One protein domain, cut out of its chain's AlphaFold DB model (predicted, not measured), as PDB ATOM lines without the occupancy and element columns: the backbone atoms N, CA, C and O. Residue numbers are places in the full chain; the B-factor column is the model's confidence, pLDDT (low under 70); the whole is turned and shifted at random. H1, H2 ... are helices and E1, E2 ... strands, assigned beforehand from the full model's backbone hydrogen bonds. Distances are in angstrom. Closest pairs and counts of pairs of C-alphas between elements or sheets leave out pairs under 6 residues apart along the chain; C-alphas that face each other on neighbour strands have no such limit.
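What this domain is: This is residues 2 to 77 of the 78 residues of an uncharacterized protein of Actinobacteria bacterium (UniProt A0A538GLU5). A small antiparallel sheet of three short strands, E1, E2 and E3, has two helices, H1 and H2, side by side over one face, both running nearly in line with the strands. A short helix, H4, packs by Pro 71 near the E3 edge of the sheet, and a one-turn helix, H3, lies off the sheet toward one end of the longest axis; the tight E1 to E2 turn, with Arg 29, lies at the other end. The 76 printed residues hold four named helices and three named strands in the order H1 E1 E2 E3 H2 H3 H4, a mixed class in two layers, H1 and H2 on one face of the sheet. The whole is compact, with a radius of gyration of the C-alphas of 11.0 A and spans of 32 by 24 by 20 A.

How they stand to each other: The sheet runs E1 (residues 23 to 26), E2 (residues 32 to 35), E3 (residues 43 to 45), a meander, each strand the antiparallel neighbour of the one before. E1 and E2 form a hairpin at 147 degrees between directions, with N 25 and O 33 within hydrogen-bond range at 2.9 A. E2 and E3 form a second hairpin at 173 degrees, with N 32 and O 45 within range at 2.8 A. H1 (residues 2 to 14) is on the sheet at a height of 7.8 A, over E1 and along the strands, at 2 degrees to E1 on the local plane; its closest C-alphas to E1 are those of Ile 5 and Val 24, 5.8 A apart. H2 (residues 47 to 56) is on the same face at a height of 9.1 A, over E2 and only just over E3, where 3 of its C-alphas fall; it runs along the strands, at 8 degrees to E2 on the local plane. The closest C-alphas of E2 and H2 are those of Ala 32 and Ala 47, 4.9 A apart. H1 and H2 touch, the C-alphas of Ala 8 and Leu 51 being closest at 5.1 A, at a shallow tilt of 20 degrees, the same way. H4 (residues 71 to 75) only grazes the sheet, and is close to but not clearly touching H2, with the C-alphas of Val 53 and Leu 74 closest at 7.0 A. H3 (residues 61 to 64) is not on the sheet and is apart from H1, H2 and H4. In H1, H2 and H4 every O i to N i+4 pair is within hydrogen-bond range; H3 is too short for such a pair.

Where its parts are: H1 begins at C-alpha 2, (-28.357, 47.915, -26.738), and is 18.4 A long. E1 measures 10.3 A, E2 9.7 A and E3 6.6 A; C-alpha 32, where E2 begins, is at (-27.577, 39.547, -30.936). H2 measures 14.2 A, H3 5.2 A and H4 6.1 A, and H4 ends at C-alpha 75, (-16.847, 29.800, -32.938).

The domain as a whole: The two C-alphas farthest apart, those of Arg 29 and Gly 62, are 33.3 A apart. The printed part has no cut, and no link is long. The mean pLDDT of the printed part is 95.4, and no printed residue is under 70 in this model.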
ATOM      1  N   SER A   2     -28.588  46.864 -25.731       70.62
ATOM      2  CA  SER A   2     -28.357  47.915 -26.738       70.62
ATOM      3  C   SER A   2     -26.903  48.395 -26.769       70.62
ATOM      4  O   SER A   2     -26.310  48.404 -27.840       70.62
ATOM      5  N   ASP A   3     -26.282  48.621 -25.608       90.75
ATOM      6  CA  ASP A   3     -24.904  49.131 -25.516       90.75
ATOM      7  C   ASP A   3     -23.876  48.240 -26.227       90.75
ATOM      8  O   ASP A   3     -23.041  48.733 -26.978       90.75
ATOM      9  N   ALA A   4     -23.945  46.917 -26.043       95.19
ATOM     10  CA  ALA A   4     -23.017  45.984 -26.686       95.19
ATOM     11  C   ALA A   4     -23.224  45.906 -28.207       95.19
ATOM     12  O   ALA A   4     -22.263  45.761 -28.961       95.19
ATOM     13  N   ILE A   5     -24.470  46.037 -28.673       96.31
ATOM     14  CA  ILE A   5     -24.794  46.073 -30.106       96.31
ATOM     15  C   ILE A   5     -24.277  47.370 -30.737       96.31
ATOM     16  O   ILE A   5     -23.683  47.333 -31.814       96.31
ATOM     17  N   GLU A   6     -24.475  48.510 -30.079       97.00
ATOM     18  CA  GLU A   6     -23.977  49.812 -30.535       97.00
ATOM     19  C   GLU A   6     -22.447  49.840 -30.577       97.00
ATOM     20  O   GLU A   6     -21.872  50.189 -31.607       97.00
ATOM     21  N   GLN A   7     -21.785  49.366 -29.517       97.94
ATOM     22  CA  GLN A   7     -20.327  49.239 -29.473       97.94
ATOM     23  C   GLN A   7     -19.794  48.313 -30.569       97.94
ATOM     24  O   GLN A   7     -18.807  48.640 -31.226       97.94
ATOM     25  N   ALA A   8     -20.444  47.169 -30.805       97.88
ATOM     26  CA  ALA A   8     -20.028  46.262 -31.866       97.88
ATOM     27  C   ALA A   8     -20.147  46.929 -33.245       97.88
ATOM     28  O   ALA A   8     -19.230  46.826 -34.055       97.88
ATOM     29  N   ASN A   9     -21.229  47.663 -33.508       98.38
ATOM     30  CA  ASN A   9     -21.388  48.385 -34.771       98.38
ATOM     31  C   ASN A   9     -20.380  49.533 -34.937       98.38
ATOM     32  O   ASN A   9     -19.883  49.730 -36.045       98.38
ATOM     33  N   ALA A  10     -20.035  50.246 -33.860       98.31
ATOM     34  CA  ALA A  10     -18.980  51.258 -33.891       98.31
ATOM     35  C   ALA A  10     -17.629  50.641 -34.298       98.31
ATOM     36  O   ALA A  10     -17.006  51.105 -35.250       98.31
ATOM     37  N   LEU A  11     -17.247  49.517 -33.679       98.19
ATOM     38  CA  LEU A  11     -16.025  48.784 -34.029       98.19
ATOM     39  C   LEU A  11     -16.030  48.287 -35.481       98.19
ATOM     40  O   LEU A  11     -15.001  48.322 -36.151       98.19
ATOM     41  N   LEU A  12     -17.172  47.820 -35.994       98.19
ATOM     42  CA  LEU A  12     -17.282  47.399 -37.394       98.19
ATOM     43  C   LEU A  12     -17.092  48.569 -38.361       98.19
ATOM     44  O   LEU A  12     -16.390  48.415 -39.361       98.19
ATOM     45  N   SER A  13     -17.651  49.736 -38.038       97.88
ATOM     46  CA  SER A  13     -17.444  50.955 -38.820       97.88
ATOM     47  C   SER A  13     -15.981  51.403 -38.790       97.88
ATOM     48  O   SER A  13     -15.437  51.754 -39.834       97.88
ATOM     49  N   GLU A  14     -15.323  51.357 -37.629       97.62
ATOM     50  CA  GLU A  14     -13.891  51.669 -37.486       97.62
ATOM     51  C   GLU A  14     -13.007  50.708 -38.297       97.62
ATOM     52  O   GLU A  14     -11.993  51.110 -38.864       97.62
ATOM     53  N   ARG A  15     -13.423  49.441 -38.416       96.94
ATOM     54  CA  ARG A  15     -12.772  48.404 -39.235       96.94
ATOM     55  C   ARG A  15     -13.053  48.523 -40.739       96.94
ATOM     56  O   ARG A  15     -12.536  47.711 -41.511       96.94
ATOM     57  N   GLY A  16     -13.846  49.510 -41.156       97.50
ATOM     58  CA  GLY A  16     -14.145  49.804 -42.558       97.50
ATOM     59  C   GLY A  16     -15.368  49.081 -43.127       97.50
ATOM     60  O   GLY A  16     -15.608  49.166 -44.330       97.50
ATOM     61  N   TYR A  17     -16.160  48.387 -42.305       98.06
ATOM     62  CA  TYR A  17     -17.376  47.736 -42.787       98.06
ATOM     63  C   TYR A  17     -18.534  48.724 -42.900       98.06
ATOM     64  O   TYR A  17     -18.897  49.410 -41.946       98.06
ATOM     65  N   ALA A  18     -19.194  48.725 -44.058       97.06
ATOM     66  CA  ALA A  18     -20.526  49.298 -44.175       97.06
ATOM     67  C   ALA A  18     -21.561  48.351 -43.546       97.06
ATOM     68  O   ALA A  18     -21.430  47.131 -43.634       97.06
ATOM     69  N   ALA A  19     -22.659  48.896 -43.013       96.25
ATOM     70  CA  ALA A  19     -23.699  48.098 -42.352       96.25
ATOM     71  C   ALA A  19     -24.335  47.011 -43.249       96.25
ATOM     72  O   ALA A  19     -24.839  46.005 -42.757       96.25
ATOM     73  N   ARG A  20     -24.306  47.195 -44.579       96.50
ATOM     74  CA  ARG A  20     -24.745  46.178 -45.555       96.50
ATOM     75  C   ARG A  20     -23.807  44.964 -45.612       96.50
ATOM     76  O   ARG A  20     -24.234  43.857 -45.928       96.50
ATOM     77  N   ASP A  21     -22.527  45.189 -45.339       96.94
ATOM     78  CA  ASP A  21     -21.462  44.203 -45.462       96.94
ATOM     79  C   ASP A  21     -21.288  43.448 -44.144       96.94
ATOM     80  O   ASP A  21     -21.223  42.217 -44.163       96.94
ATOM     81  N   LEU A  22     -21.327  44.157 -43.012       97.69
ATOM     82  CA  LEU A  22     -21.383  43.563 -41.680       97.69
ATOM     83  C   LEU A  22     -22.048  44.522 -40.674       97.69
ATOM     84  O   LEU A  22     -21.657  45.680 -40.571       97.69
ATOM     85  N   ALA A  23     -23.020  44.029 -39.908       98.25
ATOM     86  CA  ALA A  23     -23.654  44.761 -38.812       98.25
ATOM     87  C   ALA A  23     -24.186  43.811 -37.732       98.25
ATOM     88  O   ALA A  23     -24.509  42.645 -37.994       98.25
ATOM     89  N   VAL A  24     -24.307  44.331 -36.512       97.94
ATOM     90  CA  VAL A  24     -24.929  43.647 -35.378       97.94
ATOM     91  C   VAL A  24     -26.336  44.186 -35.154       97.94
ATOM     92  O   VAL A  24     -26.559  45.392 -35.092       97.94
ATOM     93  N   HIS A  25     -27.298  43.282 -34.998       96.75
ATOM     94  CA  HIS A  25     -28.696  43.616 -34.747       96.75
ATOM     95  C   HIS A  25     -29.238  42.852 -33.543       96.75
ATOM     96  O   HIS A  25     -28.766  41.760 -33.223       96.75
ATOM     97  N   ALA A  26     -30.292  43.387 -32.926       95.12
ATOM     98  CA  ALA A  26     -31.096  42.616 -31.991       95.12
ATOM     99  C   ALA A  26     -31.769  41.446 -32.729       95.12
ATOM    100  O   ALA A  26     -32.319  41.598 -33.822       95.12
ATOM    101  N   GLY A  27     -31.690  40.267 -32.130       90.12
ATOM    102  CA  GLY A  27     -32.248  39.021 -32.621       90.12
ATOM    103  C   GLY A  27     -33.353  38.475 -31.715       90.12
ATOM    104  O   GLY A  27     -33.636  39.015 -30.642       90.12
ATOM    105  N   PRO A  28     -33.994  37.375 -32.137       86.31
ATOM    106  CA  PRO A  28     -35.035  36.731 -31.352       86.31
ATOM    107  C   PRO A  28     -34.483  36.212 -30.017       86.31
ATOM    108  O   PRO A  28     -33.315  35.837 -29.909       86.31
ATOM    109  N   ARG A  29     -35.357  36.145 -29.003       86.38
ATOM    110  CA  ARG A  29     -35.039  35.632 -27.655       86.38
ATOM    111  C   ARG A  29     -33.907  36.394 -26.941       86.38
ATOM    112  O   ARG A  29     -33.156  35.791 -26.185       86.38
ATOM    113  N   GLY A  30     -33.773  37.698 -27.193       84.94
ATOM    114  CA  GLY A  30     -32.791  38.554 -26.511       84.94
ATOM    115  C   GLY A  30     -31.339  38.350 -26.956       84.94
ATOM    116  O   GLY A  30     -30.424  38.838 -26.301       84.94
ATOM    117  N   LYS A  31     -31.109  37.637 -28.065       93.81
ATOM    118  CA  LYS A  31     -29.773  37.439 -28.645       93.81
ATOM    119  C   LYS A  31     -29.378  38.589 -29.564       93.81
ATOM    120  O   LYS A  31     -30.234  39.325 -30.042       93.81
ATOM    121  N   ALA A  32     -28.091  38.713 -29.859       96.94
ATOM    122  CA  ALA A  32     -27.577  39.547 -30.936       96.94
ATOM    123  C   ALA A  32     -27.291  38.704 -32.190       96.94
ATOM    124  O   ALA A  32     -27.101  37.484 -32.128       96.94
ATOM    125  N   LEU A  33     -27.297  39.362 -33.346       97.19
ATOM    126  CA  LEU A  33     -27.064  38.773 -34.661       97.19
ATOM    127  C   LEU A  33     -26.015  39.582 -35.413       97.19
ATOM    128  O   LEU A  33     -26.304  40.708 -35.808       97.19
ATOM    129  N   LEU A  34     -24.856  38.988 -35.680       97.38
ATOM    130  CA  LEU A  34     -23.889  39.503 -36.648       97.38
ATOM    131  C   LEU A  34     -24.257  38.978 -38.042       97.38
ATOM    132  O   LEU A  34     -24.222  37.766 -38.269       97.38
ATOM    133  N   LYS A  35     -24.630  39.864 -38.968       97.56
ATOM    134  CA  LYS A  35     -25.049  39.508 -40.337       97.56
ATOM    135  C   LYS A  35     -24.611  40.557 -41.366       97.56
ATOM    136  O   LYS A  35     -24.290  41.681 -41.002       97.56
ATOM    137  N   GLY A  36     -24.639  40.188 -42.646       97.00
ATOM    138  CA  GLY A  36     -24.306  41.057 -43.780       97.00
ATOM    139  C   GLY A  36     -23.725  40.259 -44.949       97.00
ATOM    140  O   GLY A  36     -23.672  39.031 -44.890       97.00
ATOM    141  N   ASN A  37     -23.277  40.940 -46.004       97.06
ATOM    142  CA  ASN A  37     -22.719  40.294 -47.201       97.06
ATOM    143  C   ASN A  37     -21.356  39.613 -46.973       97.06
ATOM    144  O   ASN A  37     -20.966  38.740 -47.747       97.06
ATOM    145  N   LYS A  38     -20.613  40.008 -45.932       97.06
ATOM    146  CA  LYS A  38     -19.268  39.495 -45.623       97.06
ATOM    147  C   LYS A  38     -19.272  38.321 -44.647       97.06
ATOM    148  O   LYS A  38     -18.202  37.898 -44.219       97.06
ATOM    149  N   ILE A  39     -20.433  37.760 -44.310       97.69
ATOM    150  CA  ILE A  39     -20.549  36.573 -43.455       97.69
ATOM    151  C   ILE A  39     -21.495  35.546 -44.080       97.69
ATOM    152  O   ILE A  39     -22.592  35.876 -44.515       97.69
ATOM    153  N   LEU A  40     -21.059  34.284 -44.130       96.81
ATOM    154  CA  LEU A  40     -21.751  33.207 -44.849       96.81
ATOM    155  C   LEU A  40     -23.169  32.962 -44.318       96.81
ATOM    156  O   LEU A  40     -24.077  32.617 -45.067       96.81
ATOM    157  N   SER A  41     -23.347  33.111 -43.011       95.62
ATOM    158  CA  SER A  41     -24.641  33.035 -42.349       95.62
ATOM    159  C   SER A  41     -24.620  33.874 -41.073       95.62
ATOM    160  O   SER A  41     -23.541  34.130 -40.532       95.62
ATOM    161  N   PRO A  42     -25.781  34.322 -40.566       95.88
ATOM    162  CA  PRO A  42     -25.818  35.095 -39.334       95.88
ATOM    163  C   PRO A  42     -25.190  34.334 -38.160       95.88
ATOM    164  O   PRO A  42     -25.576  33.200 -37.859       95.88
ATOM    165  N   LEU A  43     -24.253  34.967 -37.455       95.81
ATOM    166  CA  LEU A  43     -23.779  34.480 -36.163       95.81
ATOM    167  C   LEU A  43     -24.718  35.024 -35.081       95.81
ATOM    168  O   LEU A  43     -24.797  36.230 -34.867       95.81
ATOM    169  N   SER A  44     -25.456  34.120 -34.435       96.00
ATOM    170  CA  SER A  44     -26.373  34.444 -33.342       96.00
ATOM    171  C   SER A  44     -25.823  33.959 -32.017       96.00
ATOM    172  O   SER A  44     -25.554  32.761 -31.882       96.00
ATOM    173  N   ASP A  45     -25.709  34.871 -31.059       95.69
ATOM    174  CA  ASP A  45     -25.289  34.572 -29.694       95.69
ATOM    175  C   ASP A  45     -25.711  35.687 -28.723       95.69
ATOM    176  O   ASP A  45     -26.432  36.612 -29.101       95.69
ATOM    177  N   GLU A  46     -25.306  35.601 -27.463       95.19
ATOM    178  CA  GLU A  46     -25.449  36.690 -26.498       95.19
ATOM    179  C   GLU A  46     -24.722  37.959 -26.968       95.19
ATOM    180  O   GLU A  46     -23.704  37.899 -27.658       95.19
ATOM    181  N   ALA A  47     -25.244  39.132 -26.596       95.31
ATOM    182  CA  ALA A  47     -24.719  40.413 -27.077       95.31
ATOM    183  C   ALA A  47     -23.232  40.620 -26.730       95.31
ATOM    184  O   ALA A  47     -22.469  41.071 -27.580       95.31
ATOM    185  N   GLU A  48     -22.815  40.210 -25.531       95.06
ATOM    186  CA  GLU A  48     -21.416  40.278 -25.088       95.06
ATOM    187  C   GLU A  48     -20.508  39.318 -25.866       95.06
ATOM    188  O   GLU A  48     -19.391  39.673 -26.239       95.06
ATOM    189  N   VAL A  49     -21.003  38.116 -26.186       96.12
ATOM    190  CA  VAL A  49     -20.267  37.151 -27.014       96.12
ATOM    191  C   VAL A  49     -20.076  37.712 -28.420       96.12
ATOM    192  O   VAL A  49     -18.968  37.682 -28.949       96.12
ATOM    193  N   VAL A  50     -21.123  38.288 -29.018       96.94
ATOM    194  CA  VAL A  50     -21.024  38.920 -30.342       96.94
ATOM    195  C   VAL A  50     -20.062  40.110 -30.321       96.94
ATOM    196  O   VAL A  50     -19.243  40.235 -31.232       96.94
ATOM    197  N   LEU A  51     -20.099  40.946 -29.279       97.25
ATOM    198  CA  LEU A  51     -19.148  42.044 -29.107       97.25
ATOM    199  C   LEU A  51     -17.703  41.531 -29.021       97.25
ATOM    200  O   LEU A  51     -16.829  42.065 -29.705       97.25
ATOM    201  N   ARG A  52     -17.451  40.466 -28.249       97.06
ATOM    202  CA  ARG A  52     -16.128  39.826 -28.162       97.06
ATOM    203  C   ARG A  52     -15.669  39.290 -29.520       97.06
ATOM    204  O   ARG A  52     -14.543  39.567 -29.923       97.06
ATOM    205  N   VAL A  53     -16.546  38.613 -30.269       97.31
ATOM    206  CA  VAL A  53     -16.249  38.143 -31.637       97.31
ATOM    207  C   VAL A  53     -15.848  39.310 -32.542       97.31
ATOM    208  O   VAL A  53     -14.831  39.230 -33.226       97.31
ATOM    209  N   VAL A  54     -16.617  40.401 -32.538       97.25
ATOM    210  CA  VAL A  54     -16.324  41.597 -33.346       97.25
ATOM    211  C   VAL A  54     -15.003  42.251 -32.934       97.25
ATOM    212  O   VAL A  54     -14.235  42.696 -33.788       97.25
ATOM    213  N   ARG A  55     -14.713  42.298 -31.634       97.06
ATOM    214  CA  ARG A  55     -13.495  42.912 -31.106       97.06
ATOM    215  C   ARG A  55     -12.244  42.092 -31.418       97.06
ATOM    216  O   ARG A  55     -11.230  42.686 -31.769       97.06
ATOM    217  N   GLU A  56     -12.305  40.773 -31.285       96.88
ATOM    218  CA  GLU A  56     -11.112  39.913 -31.265       96.88
ATOM    219  C   GLU A  56     -10.907  39.114 -32.556       96.88
ATOM    220  O   GLU A  56      -9.772  38.815 -32.918       96.88
ATOM    221  N   LEU A  57     -11.988  38.744 -33.248       96.62
ATOM    222  CA  LEU A  57     -11.945  37.717 -34.297       96.62
ATOM    223  C   LEU A  57     -12.330  38.233 -35.685       96.62
ATOM    224  O   LEU A  57     -12.012  37.579 -36.680       96.62
ATOM    225  N   VAL A  58     -13.017  39.374 -35.768       95.88
ATOM    226  CA  VAL A  58     -13.366  40.001 -37.044       95.88
ATOM    227  C   VAL A  58     -12.168  40.826 -37.542       95.88
ATOM    228  O   VAL A  58     -11.794  41.792 -36.878       95.88
ATOM    229  N   PRO A  59     -11.546  40.472 -38.683       96.25
ATOM    230  CA  PRO A  59     -10.492  41.278 -39.304       96.25
ATOM    231  C   PRO A  59     -11.050  42.618 -39.810       96.25
ATOM    232  O   PRO A  59     -12.254  42.848 -39.774       96.25
ATOM    233  N   THR A  60     -10.200  43.529 -40.273       96.94
ATOM    234  CA  THR A  60     -10.661  44.712 -41.023       96.94
ATOM    235  C   THR A  60     -11.216  44.325 -42.400       96.94
ATOM    236  O   THR A  60     -10.913  43.245 -42.920       96.94
ATOM    237  N   ASP A  61     -12.008  45.202 -43.032       96.44
ATOM    238  CA  ASP A  61     -12.535  44.941 -44.383       96.44
ATOM    239  C   ASP A  61     -11.404  44.725 -45.406       96.44
ATOM    240  O   ASP A  61     -11.463  43.797 -46.215       96.44
ATOM    241  N   GLY A  62     -10.321  45.502 -45.296       95.12
ATOM    242  CA  GLY A  62      -9.139  45.360 -46.147       95.12
ATOM    243  C   GLY A  62      -8.410  44.024 -45.968       95.12
ATOM    244  O   GLY A  62      -8.017  43.402 -46.954       95.12
ATOM    245  N   GLU A  63      -8.265  43.546 -44.729       96.75
ATOM    246  CA  GLU A  63      -7.638  42.249 -44.428       96.75
ATOM    247  C   GLU A  63      -8.506  41.062 -44.864       96.75
ATOM    248  O   GLU A  63      -7.989  40.036 -45.317       96.75
ATOM    249  N   LEU A  64      -9.832  41.187 -44.739       95.88
ATOM    250  CA  LEU A  64     -10.765  40.172 -45.216       95.88
ATOM    251  C   LEU A  64     -10.774  40.109 -46.751       95.88
ATOM    252  O   LEU A  64     -10.819  39.020 -47.337       95.88
ATOM    253  N   GLY A  65     -10.731  41.270 -47.406       94.44
ATOM    254  CA  GLY A  65     -10.747  41.405 -48.856       94.44
ATOM    255  C   GLY A  65     -11.967  40.723 -49.479       94.44
ATOM    256  O   GLY A  65     -13.110  40.948 -49.077       94.44
ATOM    257  N   ALA A  66     -11.733  39.862 -50.471       93.06
ATOM    258  CA  ALA A  66     -12.788  39.114 -51.163       93.06
ATOM    259  C   ALA A  66     -13.294  37.873 -50.397       93.06
ATOM    260  O   ALA A  66     -14.191  37.182 -50.881       93.06
ATOM    261  N   LYS A  67     -12.719  37.550 -49.230       95.69
ATOM    262  CA  LYS A  67     -13.150  36.399 -48.425       95.69
ATOM    263  C   LYS A  67     -14.452  36.710 -47.678       95.69
ATOM    264  O   LYS A  67     -14.868  37.858 -47.546       95.69
ATOM    265  N   ILE A  68     -15.087  35.654 -47.177       96.19
ATOM    266  CA  ILE A  68     -16.324  35.715 -46.393       96.19
ATOM    267  C   ILE A  68     -16.063  35.057 -45.038       96.19
ATOM    268  O   ILE A  68     -15.503  33.961 -44.979       96.19
ATOM    269  N   LEU A  69     -16.496  35.710 -43.961       96.31
ATOM    270  CA  LEU A  69     -16.443  35.184 -42.602       96.31
ATOM    271  C   LEU A  69     -17.346  33.965 -42.456       96.31
ATOM    272  O   LEU A  69     -18.489  33.943 -42.922       96.31
ATOM    273  N   ARG A  70     -16.855  32.953 -41.749       96.00
ATOM    274  CA  ARG A  70     -17.614  31.733 -41.483       96.00
ATOM    275  C   ARG A  70     -17.888  31.633 -39.989       96.00
ATOM    276  O   ARG A  70     -16.940  31.509 -39.215       96.00
ATOM    277  N   PRO A  71     -19.160  31.613 -39.552       94.69
ATOM    278  CA  PRO A  71     -19.491  31.482 -38.133       94.69
ATOM    279  C   PRO A  71     -18.849  30.271 -37.448       94.69
ATOM    280  O   PRO A  71     -18.541  30.341 -36.266       94.69
ATOM    281  N   ALA A  72     -18.630  29.167 -38.172       94.00
ATOM    282  CA  ALA A  72     -17.941  27.991 -37.640       94.00
ATOM    283  C   ALA A  72     -16.478  28.285 -37.258       94.00
ATOM    284  O   ALA A  72     -16.027  27.855 -36.201       94.00
ATOM    285  N   GLU A  73     -15.759  29.060 -38.075       94.38
ATOM    286  CA  GLU A  73     -14.363  29.438 -37.819       94.38
ATOM    287  C   GLU A  73     -14.251  30.441 -36.670       94.38
ATOM    288  O   GLU A  73     -13.320  30.358 -35.873       94.38
ATOM    289  N   LEU A  74     -15.214  31.362 -36.558       93.88
ATOM    290  CA  LEU A  74     -15.297  32.299 -35.436       93.88
ATOM    291  C   LEU A  74     -15.564  31.551 -34.123       93.88
ATOM    292  O   LEU A  74     -14.872  31.775 -33.137       93.88
ATOM    293  N   ARG A  75     -16.516  30.606 -34.124       91.75
ATOM    294  CA  ARG A  75     -16.847  29.800 -32.938       91.75
ATOM    295  C   ARG A  75     -15.719  28.883 -32.486       91.75
ATOM    296  O   ARG A  75     -15.575  28.673 -31.293       91.75
ATOM    297  N   ALA A  76     -14.914  28.362 -33.408       93.50
ATOM    298  CA  ALA A  76     -13.775  27.512 -33.065       93.50
ATOM    299  C   ALA A  76     -12.667  28.245 -32.278       93.50
ATOM    300  O   ALA A  76     -11.758  27.593 -31.772       93.50
ATOM    301  N   LYS A  77     -12.722  29.582 -32.197       90.75
ATOM    302  CA  LYS A  77     -11.737  30.435 -31.516       90.75
ATOM    303  C   LYS A  77     -12.280  31.119 -30.251       90.75
ATOM    304  O   LYS A  77     -11.574  31.958 -29.695       90.75
TER     305      LYS A  77